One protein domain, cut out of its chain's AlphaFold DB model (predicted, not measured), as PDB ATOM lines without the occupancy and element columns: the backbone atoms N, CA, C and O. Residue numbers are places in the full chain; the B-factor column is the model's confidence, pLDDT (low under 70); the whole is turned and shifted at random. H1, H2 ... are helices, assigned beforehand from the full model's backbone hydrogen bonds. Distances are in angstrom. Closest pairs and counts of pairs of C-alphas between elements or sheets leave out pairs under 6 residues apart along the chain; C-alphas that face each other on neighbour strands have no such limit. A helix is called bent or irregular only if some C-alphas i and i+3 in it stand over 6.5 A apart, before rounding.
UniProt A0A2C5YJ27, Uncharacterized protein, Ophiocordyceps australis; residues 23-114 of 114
ATOM      1  N   GLN A  23     -34.942  10.793  11.639       67.75
ATOM      2  CA  GLN A  23     -34.019   9.739  11.191       67.75
ATOM      3  C   GLN A  23     -34.626   8.861  10.089       67.75
ATOM      4  O   GLN A  23     -33.950   8.544   9.111       67.75
ATOM      5  N   ARG A  24     -35.906   8.485  10.214       72.19
ATOM      6  CA  ARG A  24     -36.598   7.676   9.195       72.19
ATOM      7  C   ARG A  24     -36.770   8.436   7.882       72.19
ATOM      8  O   ARG A  24     -36.513   7.866   6.825       72.19
ATOM      9  N   SER A  25     -37.158   9.710   7.940       72.94
ATOM     10  CA  SER A  25     -37.284  10.542   6.737       72.94
ATOM     11  C   SER A  25     -35.929  10.750   6.050       72.94
ATOM     12  O   SER A  25     -35.846  10.679   4.825       72.94
ATOM     13  N   MET A  26     -34.845  10.903   6.819       74.50
ATOM     14  CA  MET A  26     -33.493  11.009   6.265       74.50
ATOM     15  C   MET A  26     -33.035   9.716   5.571       74.50
ATOM     16  O   MET A  26     -32.483   9.773   4.474       74.50
ATOM     17  N   GLN A  27     -33.311   8.542   6.152       80.12
ATOM     18  CA  GLN A  27     -33.025   7.253   5.503       80.12
ATOM     19  C   GLN A  27     -33.832   7.065   4.210       80.12
ATOM     20  O   GLN A  27     -33.283   6.625   3.200       80.12
ATOM     21  N   GLN A  28     -35.114   7.441   4.210       79.62
ATOM     22  CA  GLN A  28     -35.954   7.404   3.010       79.62
ATOM     23  C   GLN A  28     -35.430   8.341   1.916       79.62
ATOM     24  O   GLN A  28     -35.388   7.955   0.748       79.62
ATOM     25  N   ILE A  29     -34.963   9.542   2.280       81.44
ATOM     26  CA  ILE A  29     -34.300  10.444   1.331       81.44
ATOM     27  C   ILE A  29     -33.046   9.805   0.756       81.44
ATOM     28  O   ILE A  29     -32.874   9.838  -0.455       81.44
ATOM     29  N   GLN A  30     -32.171   9.233   1.582       84.06
ATOM     30  CA  GLN A  30     -30.929   8.632   1.088       84.06
ATOM     31  C   GLN A  30     -31.205   7.500   0.096       84.06
ATOM     32  O   GLN A  30     -30.563   7.433  -0.953       84.06
ATOM     33  N   GLN A  31     -32.209   6.665   0.375       86.94
ATOM     34  CA  GLN A  31     -32.671   5.645  -0.567       86.94
ATOM     35  C   GLN A  31     -33.181   6.276  -1.869       86.94
ATOM     36  O   GLN A  31     -32.780   5.852  -2.953       86.94
ATOM     37  N   GLN A  32     -34.003   7.325  -1.783       87.56
ATOM     38  CA  GLN A  32     -34.548   7.999  -2.961       87.56
ATOM     39  C   GLN A  32     -33.470   8.712  -3.789       87.56
ATOM     40  O   GLN A  32     -33.512   8.668  -5.016       87.56
ATOM     41  N   VAL A  33     -32.485   9.340  -3.145       85.88
ATOM     42  CA  VAL A  33     -31.326   9.947  -3.812       85.88
ATOM     43  C   VAL A  33     -30.511   8.867  -4.519       85.88
ATOM     44  O   VAL A  33     -30.158   9.045  -5.681       85.88
ATOM     45  N   GLY A  34     -30.277   7.724  -3.868       86.94
ATOM     46  CA  GLY A  34     -29.615   6.577  -4.490       86.94
ATOM     47  C   GLY A  34     -30.344   6.071  -5.740       86.94
ATOM     48  O   GLY A  34     -29.702   5.807  -6.757       86.94
ATOM     49  N   LEU A  35     -31.679   5.995  -5.699       89.38
ATOM     50  CA  LEU A  35     -32.503   5.640  -6.860       89.38
ATOM     51  C   LEU A  35     -32.379   6.672  -7.986       89.38
ATOM     52  O   LEU A  35     -32.101   6.299  -9.120       89.38
ATOM     53  N   VAL A  36     -32.490   7.966  -7.669       89.88
ATOM     54  CA  VAL A  36     -32.336   9.049  -8.655       89.88
ATOM     55  C   VAL A  36     -30.978   8.970  -9.355       89.88
ATOM     56  O   VAL A  36     -30.917   9.049 -10.579       89.88
ATOM     57  N   MET A  37     -29.895   8.777  -8.601       89.25
ATOM     58  CA  MET A  37     -28.548   8.673  -9.175       89.25
ATOM     59  C   MET A  37     -28.402   7.452 -10.086       89.25
ATOM     60  O   MET A  37     -27.781   7.548 -11.145       89.25
ATOM     61  N   ARG A  38     -29.004   6.316  -9.716       91.00
ATOM     62  CA  ARG A  38     -29.021   5.110 -10.553       91.00
ATOM     63  C   ARG A  38     -29.779   5.341 -11.859       91.00
ATOM     64  O   ARG A  38     -29.276   4.965 -12.916       91.00
ATOM     65  N   ASP A  39     -30.940   5.983 -11.798       91.44
ATOM     66  CA  ASP A  39     -31.745   6.247 -12.992       91.44
ATOM     67  C   ASP A  39     -31.027   7.220 -13.939       91.44
ATOM     68  O   ASP A  39     -30.999   7.000 -15.151       91.44
ATOM     69  N   PHE A  40     -30.353   8.244 -13.402       90.00
ATOM     70  CA  PHE A  40     -29.497   9.131 -14.195       90.00
ATOM     71  C   PHE A  40     -28.326   8.393 -14.846       90.00
ATOM     72  O   PHE A  40     -28.032   8.639 -16.017       90.00
ATOM     73  N   ALA A  41     -27.676   7.477 -14.124       90.56
ATOM     74  CA  ALA A  41     -26.605   6.661 -14.687       90.56
ATOM     75  C   ALA A  41     -27.117   5.797 -15.855       90.56
ATOM     76  O   ALA A  41     -26.478   5.751 -16.905       90.56
ATOM     77  N   GLY A  42     -28.302   5.192 -15.716       90.31
ATOM     78  CA  GLY A  42     -28.953   4.441 -16.794       90.31
ATOM     79  C   GLY A  42     -29.314   5.311 -18.004       90.31
ATOM     80  O   GLY A  42     -29.137   4.890 -19.147       90.31
ATOM     81  N   CYS A  43     -29.757   6.553 -17.781       92.69
ATOM     82  CA  CYS A  43     -29.987   7.518 -18.861       92.69
ATOM     83  C   CYS A  43     -28.690   7.863 -19.598       92.69
ATOM     84  O   CYS A  43     -28.660   7.856 -20.826       92.69
ATOM     85  N   ALA A  44     -27.612   8.143 -18.860       91.31
ATOM     86  CA  ALA A  44     -26.317   8.478 -19.445       91.31
ATOM     87  C   ALA A  44     -25.764   7.320 -20.291       91.31
ATOM     88  O   ALA A  44     -25.300   7.545 -21.407       91.31
ATOM     89  N   GLN A  45     -25.883   6.083 -19.801       93.81
ATOM     90  CA  GLN A  45     -25.491   4.885 -20.547       93.81
ATOM     91  C   GLN A  45     -26.323   4.704 -21.823       93.81
ATOM     92  O   GLN A  45     -25.756   4.491 -22.893       93.81
ATOM     93  N   ALA A  46     -27.648   4.853 -21.742       92.38
ATOM     94  CA  ALA A  46     -28.519   4.751 -22.912       92.38
ATOM     95  C   ALA A  46     -28.239   5.855 -23.945       92.38
ATOM     96  O   ALA A  46     -28.205   5.584 -25.143       92.38
ATOM     97  N   ALA A  47     -27.965   7.084 -23.498       93.25
ATOM     98  CA  ALA A  47     -27.590   8.188 -24.376       93.25
ATOM     99  C   ALA A  47     -26.239   7.940 -25.060       93.25
ATOM    100  O   ALA A  47     -26.084   8.209 -26.252       93.25
ATOM    101  N   GLN A  48     -25.268   7.387 -24.330       93.69
ATOM    102  CA  GLN A  48     -23.976   7.009 -24.893       93.69
ATOM    103  C   GLN A  48     -24.127   5.899 -25.938       93.69
ATOM    104  O   GLN A  48     -23.520   5.986 -27.004       93.69
ATOM    105  N   GLN A  49     -24.955   4.888 -25.669       92.94
ATOM    106  CA  GLN A  49     -25.221   3.805 -26.614       92.94
ATOM    107  C   GLN A  49     -25.940   4.314 -27.869       92.94
ATOM    108  O   GLN A  49     -25.527   3.996 -28.980       92.94
ATOM    109  N   LEU A  50     -26.950   5.176 -27.713       94.81
ATOM    110  CA  LEU A  50     -27.615   5.832 -28.840       94.81
ATOM    111  C   LEU A  50     -26.618   6.629 -29.692       94.81
ATOM    112  O   LEU A  50     -26.614   6.504 -30.912       94.81
ATOM    113  N   SER A  51     -25.740   7.408 -29.058       94.19
ATOM    114  CA  SER A  51     -24.696   8.170 -29.751       94.19
ATOM    115  C   SER A  51     -23.761   7.269 -30.569       94.19
ATOM    116  O   SER A  51     -23.411   7.597 -31.703       94.19
ATOM    117  N   GLN A  52     -23.395   6.099 -30.036       93.56
ATOM    118  CA  GLN A  52     -22.582   5.116 -30.757       93.56
ATOM    119  C   GLN A  52     -23.326   4.506 -31.946       93.56
ATOM    120  O   GLN A  52     -22.747   4.414 -33.027       93.56
ATOM    121  N   ASN A  53     -24.601   4.150 -31.776       91.31
ATOM    122  CA  ASN A  53     -25.425   3.587 -32.847       91.31
ATOM    123  C   ASN A  53     -25.618   4.596 -33.990       91.31
ATOM    124  O   ASN A  53     -25.439   4.251 -35.157       91.31
ATOM    125  N   LEU A  54     -25.870   5.866 -33.650       91.56
ATOM    126  CA  LEU A  54     -25.965   6.958 -34.622       91.56
ATOM    127  C   LEU A  54     -24.642   7.163 -35.366       91.56
ATOM    128  O   LEU A  54     -24.632   7.339 -36.583       91.56
ATOM    129  N   LYS A  55     -23.510   7.095 -34.654       93.50
ATOM    130  CA  LYS A  55     -22.176   7.178 -35.267       93.50
ATOM    131  C   LYS A  55     -21.905   6.015 -36.227       93.50
ATOM    132  O   LYS A  55     -21.227   6.216 -37.230       93.50
ATOM    133  N   ALA A  56     -22.417   4.824 -35.924       91.31
ATOM    134  CA  ALA A  56     -22.304   3.641 -36.773       91.31
ATOM    135  C   ALA A  56     -23.285   3.637 -37.963       91.31
ATOM    136  O   ALA A  56     -23.222   2.720 -38.774       91.31
ATOM    137  N   GLN A  57     -24.164   4.646 -38.076       89.38
ATOM    138  CA  GLN A  57     -25.231   4.729 -39.086       89.38
ATOM    139  C   GLN A  57     -26.189   3.522 -39.069       89.38
ATOM    140  O   GLN A  57     -26.843   3.224 -40.065       89.38
ATOM    141  N   ASP A  58     -26.301   2.840 -37.926       91.69
ATOM    142  CA  ASP A  58     -27.255   1.749 -37.741       91.69
ATOM    143  C   ASP A  58     -28.605   2.341 -37.327       91.69
ATOM    144  O   ASP A  58     -28.840   2.683 -36.163       91.69
ATOM    145  N   GLU A  59     -29.484   2.524 -38.307       88.44
ATOM    146  CA  GLU A  59     -30.786   3.161 -38.119       88.44
ATOM    147  C   GLU A  59     -31.685   2.355 -37.172       88.44
ATOM    148  O   GLU A  59     -32.303   2.915 -36.264       88.44
ATOM    149  N   GLN A  60     -31.697   1.026 -37.299       90.38
ATOM    150  CA  GLN A  60     -32.543   0.167 -36.477       90.38
ATOM    151  C   GLN A  60     -32.054   0.124 -35.022       90.38
ATOM    152  O   GLN A  60     -32.867   0.225 -34.095       90.38
ATOM    153  N   ALA A  61     -30.739   0.062 -34.800       88.75
ATOM    154  CA  ALA A  61     -30.160   0.171 -33.463       88.75
ATOM    155  C   ALA A  61     -30.310   1.584 -32.875       88.75
ATOM    156  O   ALA A  61     -30.422   1.736 -31.656       88.75
ATOM    157  N   SER A  62     -30.343   2.627 -33.706       91.31
ATOM    158  CA  SER A  62     -30.575   4.006 -33.259       91.31
ATOM    159  C   SER A  62     -32.018   4.220 -32.806       91.31
ATOM    160  O   SER A  62     -32.240   4.788 -31.740       91.31
ATOM    161  N   ILE A  63     -33.001   3.692 -33.542       91.94
ATOM    162  CA  ILE A  63     -34.418   3.732 -33.145       91.94
ATOM    163  C   ILE A  63     -34.619   3.004 -31.810       91.94
ATOM    164  O   ILE A  63     -35.223   3.546 -30.882       91.94
ATOM    165  N   GLN A  64     -34.057   1.800 -31.672       92.88
ATOM    166  CA  GLN A  64     -34.123   1.050 -30.414       92.88
ATOM    167  C   GLN A  64     -33.381   1.771 -29.280       92.88
ATOM    168  O   GLN A  64     -33.869   1.821 -28.150       92.88
ATOM    169  N   GLY A  65     -32.228   2.372 -29.577       90.50
ATOM    170  CA  GLY A  65     -31.457   3.173 -28.630       90.50
ATOM    171  C   GLY A  65     -32.236   4.386 -28.118       90.50
ATOM    172  O   GLY A  65     -32.234   4.649 -26.916       90.50
ATOM    173  N   ALA A  66     -32.960   5.080 -28.997       93.31
ATOM    174  CA  ALA A  66     -33.802   6.216 -28.639       93.31
ATOM    175  C   ALA A  66     -34.971   5.789 -27.743       93.31
ATOM    176  O   ALA A  66     -35.180   6.394 -26.693       93.31
ATOM    177  N   ALA A  67     -35.657   4.693 -28.081       92.69
ATOM    178  CA  ALA A  67     -36.725   4.143 -27.247       92.69
ATOM    179  C   ALA A  67     -36.214   3.686 -25.864       92.69
ATOM    180  O   ALA A  67     -36.896   3.834 -24.850       92.69
ATOM    181  N   ASN A  68     -35.000   3.134 -25.787       93.00
ATOM    182  CA  ASN A  68     -34.371   2.771 -24.513       93.00
ATOM    183  C   ASN A  68     -34.040   4.008 -23.672       93.00
ATOM    184  O   ASN A  68     -34.287   4.016 -22.465       93.00
ATOM    185  N   LEU A  69     -33.501   5.051 -24.306       95.19
ATOM    186  CA  LEU A  69     -33.208   6.317 -23.647       95.19
ATOM    187  C   LEU A  69     -34.486   6.975 -23.116       95.19
ATOM    188  O   LEU A  69     -34.502   7.403 -21.966       95.19
ATOM    189  N   GLU A  70     -35.556   7.005 -23.909       94.56
ATOM    190  CA  GLU A  70     -36.853   7.549 -23.496       94.56
ATOM    191  C   GLU A  70     -37.400   6.821 -22.262       94.56
ATOM    192  O   GLU A  70     -37.708   7.460 -21.255       94.56
ATOM    193  N   ARG A  71     -37.403   5.481 -22.274       93.19
ATOM    194  CA  ARG A  71     -37.831   4.676 -21.118       93.19
ATOM    195  C   ARG A  71     -37.019   4.974 -19.855       93.19
ATOM    196  O   ARG A  71     -37.588   5.082 -18.766       93.19
ATOM    197  N   ASN A  72     -35.701   5.131 -19.985       91.56
ATOM    198  CA  ASN A  72     -34.840   5.470 -18.849       91.56
ATOM    199  C   ASN A  72     -35.097   6.898 -18.343       91.56
ATOM    200  O   ASN A  72     -35.157   7.118 -17.131       91.56
ATOM    201  N   LEU A  73     -35.296   7.861 -19.249       93.06
ATOM    202  CA  LEU A  73     -35.608   9.247 -18.895       93.06
ATOM    203  C   LEU A  73     -36.953   9.358 -18.173       93.06
ATOM    204  O   LEU A  73     -37.060  10.121 -17.211       93.06
ATOM    205  N   ASP A  74     -37.954   8.573 -18.568       93.38
ATOM    206  CA  ASP A  74     -39.243   8.515 -17.878       93.38
ATOM    207  C   ASP A  74     -39.113   7.985 -16.446       93.38
ATOM    208  O   ASP A  74     -39.675   8.568 -15.507       93.38
ATOM    209  N   ALA A  75     -38.320   6.927 -16.249       89.44
ATOM    210  CA  ALA A  75     -38.009   6.413 -14.918       89.44
ATOM    211  C   ALA A  75     -37.298   7.477 -14.060       89.44
ATOM    212  O   ALA A  75     -37.759   7.792 -12.958       89.44
ATOM    213  N   ALA A  76     -36.258   8.118 -14.602       90.56
ATOM    214  CA  ALA A  76     -35.520   9.174 -13.910       90.56
ATOM    215  C   ALA A  76     -36.423  10.362 -13.546       90.56
ATOM    216  O   ALA A  76     -36.404  10.852 -12.412       90.56
ATOM    217  N   LYS A  77     -37.282  10.798 -14.473       91.44
ATOM    218  CA  LYS A  77     -38.253  11.876 -14.251       91.44
ATOM    219  C   LYS A  77     -39.203  11.545 -13.102       91.44
ATOM    220  O   LYS A  77     -39.475  12.418 -12.270       91.44
ATOM    221  N   LYS A  78     -39.674  10.297 -13.013       90.25
ATOM    222  CA  LYS A  78     -40.515   9.825 -11.903       90.25
ATOM    223  C   LYS A  78     -39.758   9.859 -10.573       90.25
ATOM    224  O   LYS A  78     -40.269  10.423  -9.603       90.25
ATOM    225  N   SER A  79     -38.532   9.342 -10.529       90.00
ATOM    226  CA  SER A  79     -37.706   9.324  -9.315       90.00
ATOM    227  C   SER A  79     -37.357  10.724  -8.805       90.00
ATOM    228  O   SER A  79     -37.444  10.983  -7.601       90.00
ATOM    229  N   ILE A  80     -37.036  11.656  -9.705       89.06
ATOM    230  CA  ILE A  80     -36.789  13.066  -9.364       89.06
ATOM    231  C   ILE A  80     -38.072  13.727  -8.852       89.06
ATOM    232  O   ILE A  80     -38.035  14.472  -7.872       89.06
ATOM    233  N   GLY A  81     -39.217  13.454  -9.485       88.25
ATOM    234  CA  GLY A  81     -40.519  13.952  -9.034       88.25
ATOM    235  C   GLY A  81     -40.857  13.502  -7.609       88.25
ATOM    236  O   GLY A  81     -41.296  14.314  -6.790       88.25
ATOM    237  N   ASN A  82     -40.576  12.239  -7.284       87.56
ATOM    238  CA  ASN A  82     -40.748  11.699  -5.936       87.56
ATOM    239  C   ASN A  82     -39.822  12.391  -4.928       87.56
ATOM    240  O   ASN A  82     -40.287  12.822  -3.872       87.56
ATOM    241  N   LEU A  83     -38.541  12.574  -5.269       87.31
ATOM    242  CA  LEU A  83     -37.584  13.271  -4.403       87.31
ATOM    243  C   LEU A  83     -38.023  14.714  -4.112       87.31
ATOM    244  O   LEU A  83     -38.008  15.148  -2.961       87.31
ATOM    245  N   ARG A  84     -38.472  15.441  -5.143       86.19
ATOM    246  CA  ARG A  84     -39.000  16.806  -4.997       86.19
ATOM    247  C   ARG A  84     -40.235  16.835  -4.102       86.19
ATOM    248  O   ARG A  84     -40.327  17.688  -3.227       86.19
ATOM    249  N   THR A  85     -41.147  15.878  -4.264       85.25
ATOM    250  CA  THR A  85     -42.348  15.764  -3.423       85.25
ATOM    251  C   THR A  85     -41.987  15.522  -1.958       85.25
ATOM    252  O   THR A  85     -42.548  16.172  -1.079       85.25
ATOM    253  N   ILE A  86     -41.031  14.628  -1.689       83.88
ATOM    254  CA  ILE A  86     -40.547  14.350  -0.331       83.88
ATOM    255  C   ILE A  86     -39.910  15.605   0.268       83.88
ATOM    256  O   ILE A  86     -40.299  16.017   1.357       83.88
ATOM    257  N   GLY A  87     -38.982  16.255  -0.440       81.00
ATOM    258  CA  GLY A  87     -38.321  17.451   0.084       81.00
ATOM    259  C   GLY A  87     -39.268  18.648   0.261       81.00
ATOM    260  O   GLY A  87     -39.130  19.388   1.230       81.00
ATOM    261  N   ALA A  88     -40.283  18.806  -0.595       84.31
ATOM    262  CA  ALA A  88     -41.313  19.829  -0.421       84.31
ATOM    263  C   ALA A  88     -42.210  19.541   0.796       84.31
ATOM    264  O   ALA A  88     -42.379  20.404   1.653       84.31
ATOM    265  N   LYS A  89     -42.773  18.327   0.887       81.81
ATOM    266  CA  LYS A  89     -43.800  17.988   1.889       81.81
ATOM    267  C   LYS A  89     -43.233  17.662   3.269       81.81
ATOM    268  O   LYS A  89     -43.852  18.008   4.264       81.81
ATOM    269  N   GLN A  90     -42.093  16.974   3.338       79.50
ATOM    270  CA  GLN A  90     -41.520  16.525   4.613       79.50
ATOM    271  C   GLN A  90     -40.482  17.500   5.175       79.50
ATOM    272  O   GLN A  90     -40.320  17.570   6.388       79.50
ATOM    273  N   PHE A  91     -39.790  18.248   4.310       74.69
ATOM    274  CA  PHE A  91     -38.685  19.129   4.713       74.69
ATOM    275  C   PHE A  91     -38.971  20.612   4.467       74.69
ATOM    276  O   PHE A  91     -38.129  21.450   4.777       74.69
ATOM    277  N   GLY A  92     -40.141  20.956   3.914       78.75
ATOM    278  CA  GLY A  92     -40.535  22.346   3.686       78.75
ATOM    279  C   GLY A  92     -39.605  23.095   2.728       78.75
ATOM    280  O   GLY A  92     -39.503  24.318   2.799       78.75
ATOM    281  N   LEU A  93     -38.893  22.382   1.845       79.88
ATOM    282  CA  LEU A  93     -37.952  23.003   0.918       79.88
ATOM    283  C   LEU A  93     -38.720  23.821  -0.120       79.88
ATOM    284  O   LEU A  93     -39.276  23.276  -1.076       79.88
ATOM    285  N   ARG A  94     -38.721  25.144   0.064       80.12
ATOM    286  CA  ARG A  94     -39.495  26.091  -0.749       80.12
ATOM    287  C   ARG A  94     -39.254  25.935  -2.252       80.12
ATOM    288  O   ARG A  94     -40.215  25.837  -3.006       80.12
ATOM    289  N   ALA A  95     -37.997  25.796  -2.673       77.94
ATOM    290  CA  ALA A  95     -37.654  25.589  -4.081       77.94
ATOM    291  C   ALA A  95     -38.299  24.319  -4.672       77.94
ATOM    292  O   ALA A  95     -38.695  24.296  -5.834       77.94
ATOM    293  N   PHE A  96     -38.444  23.249  -3.885       84.38
ATOM    294  CA  PHE A  96     -39.126  22.041  -4.347       84.38
ATOM    295  C   PHE A  96     -40.643  22.195  -4.330       84.38
ATOM    296  O   PHE A  96     -41.292  21.667  -5.229       84.38
ATOM    297  N   ALA A  97     -41.200  22.928  -3.364       80.81
ATOM    298  CA  ALA A  97     -42.626  23.237  -3.335       80.81
ATOM    299  C   ALA A  97     -43.053  24.019  -4.589       80.81
ATOM    300  O   ALA A  97     -43.995  23.614  -5.266       80.81
ATOM    301  N   GLU A  98     -42.292  25.051  -4.967       82.19
ATOM    302  CA  GLU A  98     -42.535  25.850  -6.176       82.19
ATOM    303  C   GLU A  98     -42.471  24.992  -7.453       82.19
ATOM    304  O   GLU A  98     -43.326  25.100  -8.334       82.19
ATOM    305  N   ILE A  99     -41.503  24.072  -7.545       81.69
ATOM    306  CA  ILE A  99     -41.389  23.153  -8.688       81.69
ATOM    307  C   ILE A  99     -42.548  22.145  -8.728       81.69
ATOM    308  O   ILE A  99     -43.031  21.806  -9.811       81.69
ATOM    309  N   VAL A 100     -42.982  21.613  -7.581       84.00
ATOM    310  CA  VAL A 100     -44.127  20.689  -7.515       84.00
ATOM    311  C   VAL A 100     -45.395  21.402  -7.975       84.00
ATOM    312  O   VAL A 100     -46.081  20.894  -8.861       84.00
ATOM    313  N   GLU A 101     -45.640  22.611  -7.476       85.25
ATOM    314  CA  GLU A 101     -46.798  23.417  -7.860       85.25
ATOM    315  C   GLU A 101     -46.777  23.776  -9.355       85.25
ATOM    316  O   GLU A 101     -47.783  23.630 -10.054       85.25
ATOM    317  N   ALA A 102     -45.620  24.174  -9.896       84.94
ATOM    318  CA  ALA A 102     -45.469  24.437 -11.326       84.94
ATOM    319  C   ALA A 102     -45.787  23.197 -12.184       84.94
ATOM    320  O   ALA A 102     -46.468  23.308 -13.208       84.94
ATOM    321  N   ASN A 103     -45.355  22.006 -11.753       83.25
ATOM    322  CA  ASN A 103     -45.669  20.748 -12.438       83.25
ATOM    323  C   ASN A 103     -47.162  20.401 -12.367       83.25
ATOM    324  O   ASN A 103     -47.729  19.926 -13.353       83.25
ATOM    325  N   GLU A 104     -47.811  20.629 -11.228       85.62
ATOM    326  CA  GLU A 104     -49.252  20.406 -11.067       85.62
ATOM    327  C   GLU A 104     -50.062  21.342 -11.968       85.62
ATOM    328  O   GLU A 104     -50.945  20.878 -12.695       85.62
ATOM    329  N   ARG A 105     -49.695  22.630 -12.021       85.62
ATOM    330  CA  ARG A 105     -50.297  23.614 -12.933       85.62
ATOM    331  C   ARG A 105     -50.116  23.218 -14.400       85.62
ATOM    332  O   ARG A 105     -51.070  23.295 -15.174       85.62
ATOM    333  N   ALA A 106     -48.927  22.758 -14.794       82.56
ATOM    334  CA  ALA A 106     -48.672  22.289 -16.158       82.56
ATOM    335  C   ALA A 106     -49.540  21.070 -16.527       82.56
ATOM    336  O   ALA A 106     -50.145  21.044 -17.598       82.56
ATOM    337  N   ARG A 107     -49.677  20.095 -15.617       82.56
ATOM    338  CA  ARG A 107     -50.543  18.919 -15.816       82.56
ATOM    339  C   ARG A 107     -52.030  19.268 -15.851       82.56
ATOM    340  O   ARG A 107     -52.786  18.600 -16.548       82.56
ATOM    341  N   ALA A 108     -52.467  20.261 -15.079       79.50
ATOM    342  CA  ALA A 108     -53.849  20.736 -15.110       79.50
ATOM    343  C   ALA A 108     -54.182  21.385 -16.464       79.50
ATOM    344  O   ALA A 108     -55.227  21.106 -17.039       79.50
ATOM    345  N   ARG A 109     -53.255  22.172 -17.028       79.38
ATOM    346  CA  ARG A 109     -53.407  22.760 -18.372       79.38
ATOM    347  C   ARG A 109     -53.457  21.708 -19.478       79.38
ATOM    348  O   ARG A 109     -54.266  21.834 -20.382       79.38
ATOM    349  N   GLN A 110     -52.628  20.666 -19.394       73.56
ATOM    350  CA  GLN A 110     -52.671  19.555 -20.354       73.56
ATOM    351  C   GLN A 110     -54.013  18.821 -20.327       73.56
ATOM    352  O   GLN A 110     -54.527  18.485 -21.382       73.56
ATOM    353  N   ARG A 111     -54.597  18.615 -19.140       73.06
ATOM    354  CA  ARG A 111     -55.910  17.970 -18.991       73.06
ATOM    355  C   ARG A 111     -57.078  18.817 -19.495       73.06
ATOM    356  O   ARG A 111     -58.063  18.245 -19.922       73.06
ATOM    357  N   ASN A 112     -56.970  20.144 -19.444       68.00
ATOM    358  CA  ASN A 112     -58.004  21.047 -19.966       68.00
ATOM    359  C   ASN A 112     -57.912  21.266 -21.488       68.00
ATOM    360  O   ASN A 112     -58.837  21.821 -22.069       68.00
ATOM    361  N   ASN A 113     -56.795  20.877 -22.112       59.34
ATOM    362  CA  ASN A 113     -56.557  20.989 -23.556       59.34
ATOM    363  C   ASN A 113     -56.663  19.628 -24.282       59.34
ATOM    364  O   ASN A 113     -56.285  19.540 -25.451       59.34
ATOM    365  N   GLN A 114     -57.107  18.581 -23.579       51.19
ATOM    366  CA  GLN A 114     -57.502  17.275 -24.120       51.19
ATOM    367  C   GLN A 114     -59.024  17.180 -24.099       51.19
ATOM    368  O   GLN A 114     -59.566  16.557 -25.034       51.19
TER     369      GLN A 114
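Overview. This is residues 23 to 114 of the 114 residues of an uncharacterized protein of Ophiocordyceps australis (UniProt A0A2C5YJ27). Two long helices, H1 and H2, fold back on each other as a long helical hairpin, and a shorter third helix, H3, is set at a steep angle on the last part of H2, near the open end of the hairpin. The far part of H3 and the last printed residues, 104 to 114, stick out from the rest as a free arm. The printed part has 92 residues with three named helices, in the order H1, H2, H3, and no named strand; the class is all helix. The whole is loose, with a radius of gyration of the C-alphas of 16.9 A, and flat in outline, its C-alphas spanning 49 by 39 by 16 A.

Along the chain. H1 takes residues 23 to 55 and is 48.0 A long from first to last C-alpha; it begins at C-alpha 23 at (-34.019, 9.739, 11.191). H2, residues 59 to 91, measures 46.4 A and begins at C-alpha 59 at (-30.786, 3.161, -38.119). H3, residues 94 to 112, measures 27.2 A and ends at C-alpha 112 at (-58.004, 21.047, -19.966). H1 and H2 have 33 residues each, H3 has 19, and no helix is bent or irregular.

Arrangement. H1 and H2 form a helical hairpin, two helices that follow each other in the chain and run opposite ways. They touch, with 44 pairs of C-alphas within 8 A, and the closest C-alphas are those of Leu 50 and Gly 65, 4.7 A apart. Their lines stand at a shallow tilt of 19 degrees, and their centres are 8.3 A apart. H2 touches H3 with residues 81 to 89 alone, and H3 touches H2 with residues 94 to 100 alone. The closest C-alphas of these two helices are those of Ala 88 and Ala 97, 4.7 A apart. H2 and H3 run opposite ways at a steep tilt of 57 degrees, with centres 17.2 A apart. H1 and H3 are apart. In H1, H2 and H3 every O i to N i+4 pair is within hydrogen-bond range.

Size, cuts and confidence. The two C-alphas farthest apart are those of Gln 23 and Gln 57, at 51.3 A. Residues 104 to 114, of which 104 to 112 belong to H3, stand free; the body without them has 81 residues and spans 49 by 27 by 14 A. The printed part has no cut, and it ends at residue 114, the chain's last residue. The links from H1 to H2, of 3 residues, and from H2 to H3, of 2 residues, are both tight. The mean pLDDT of the printed part is 85.9, and residue 23 and residues 112 to 114 are under 70 in this predicted model.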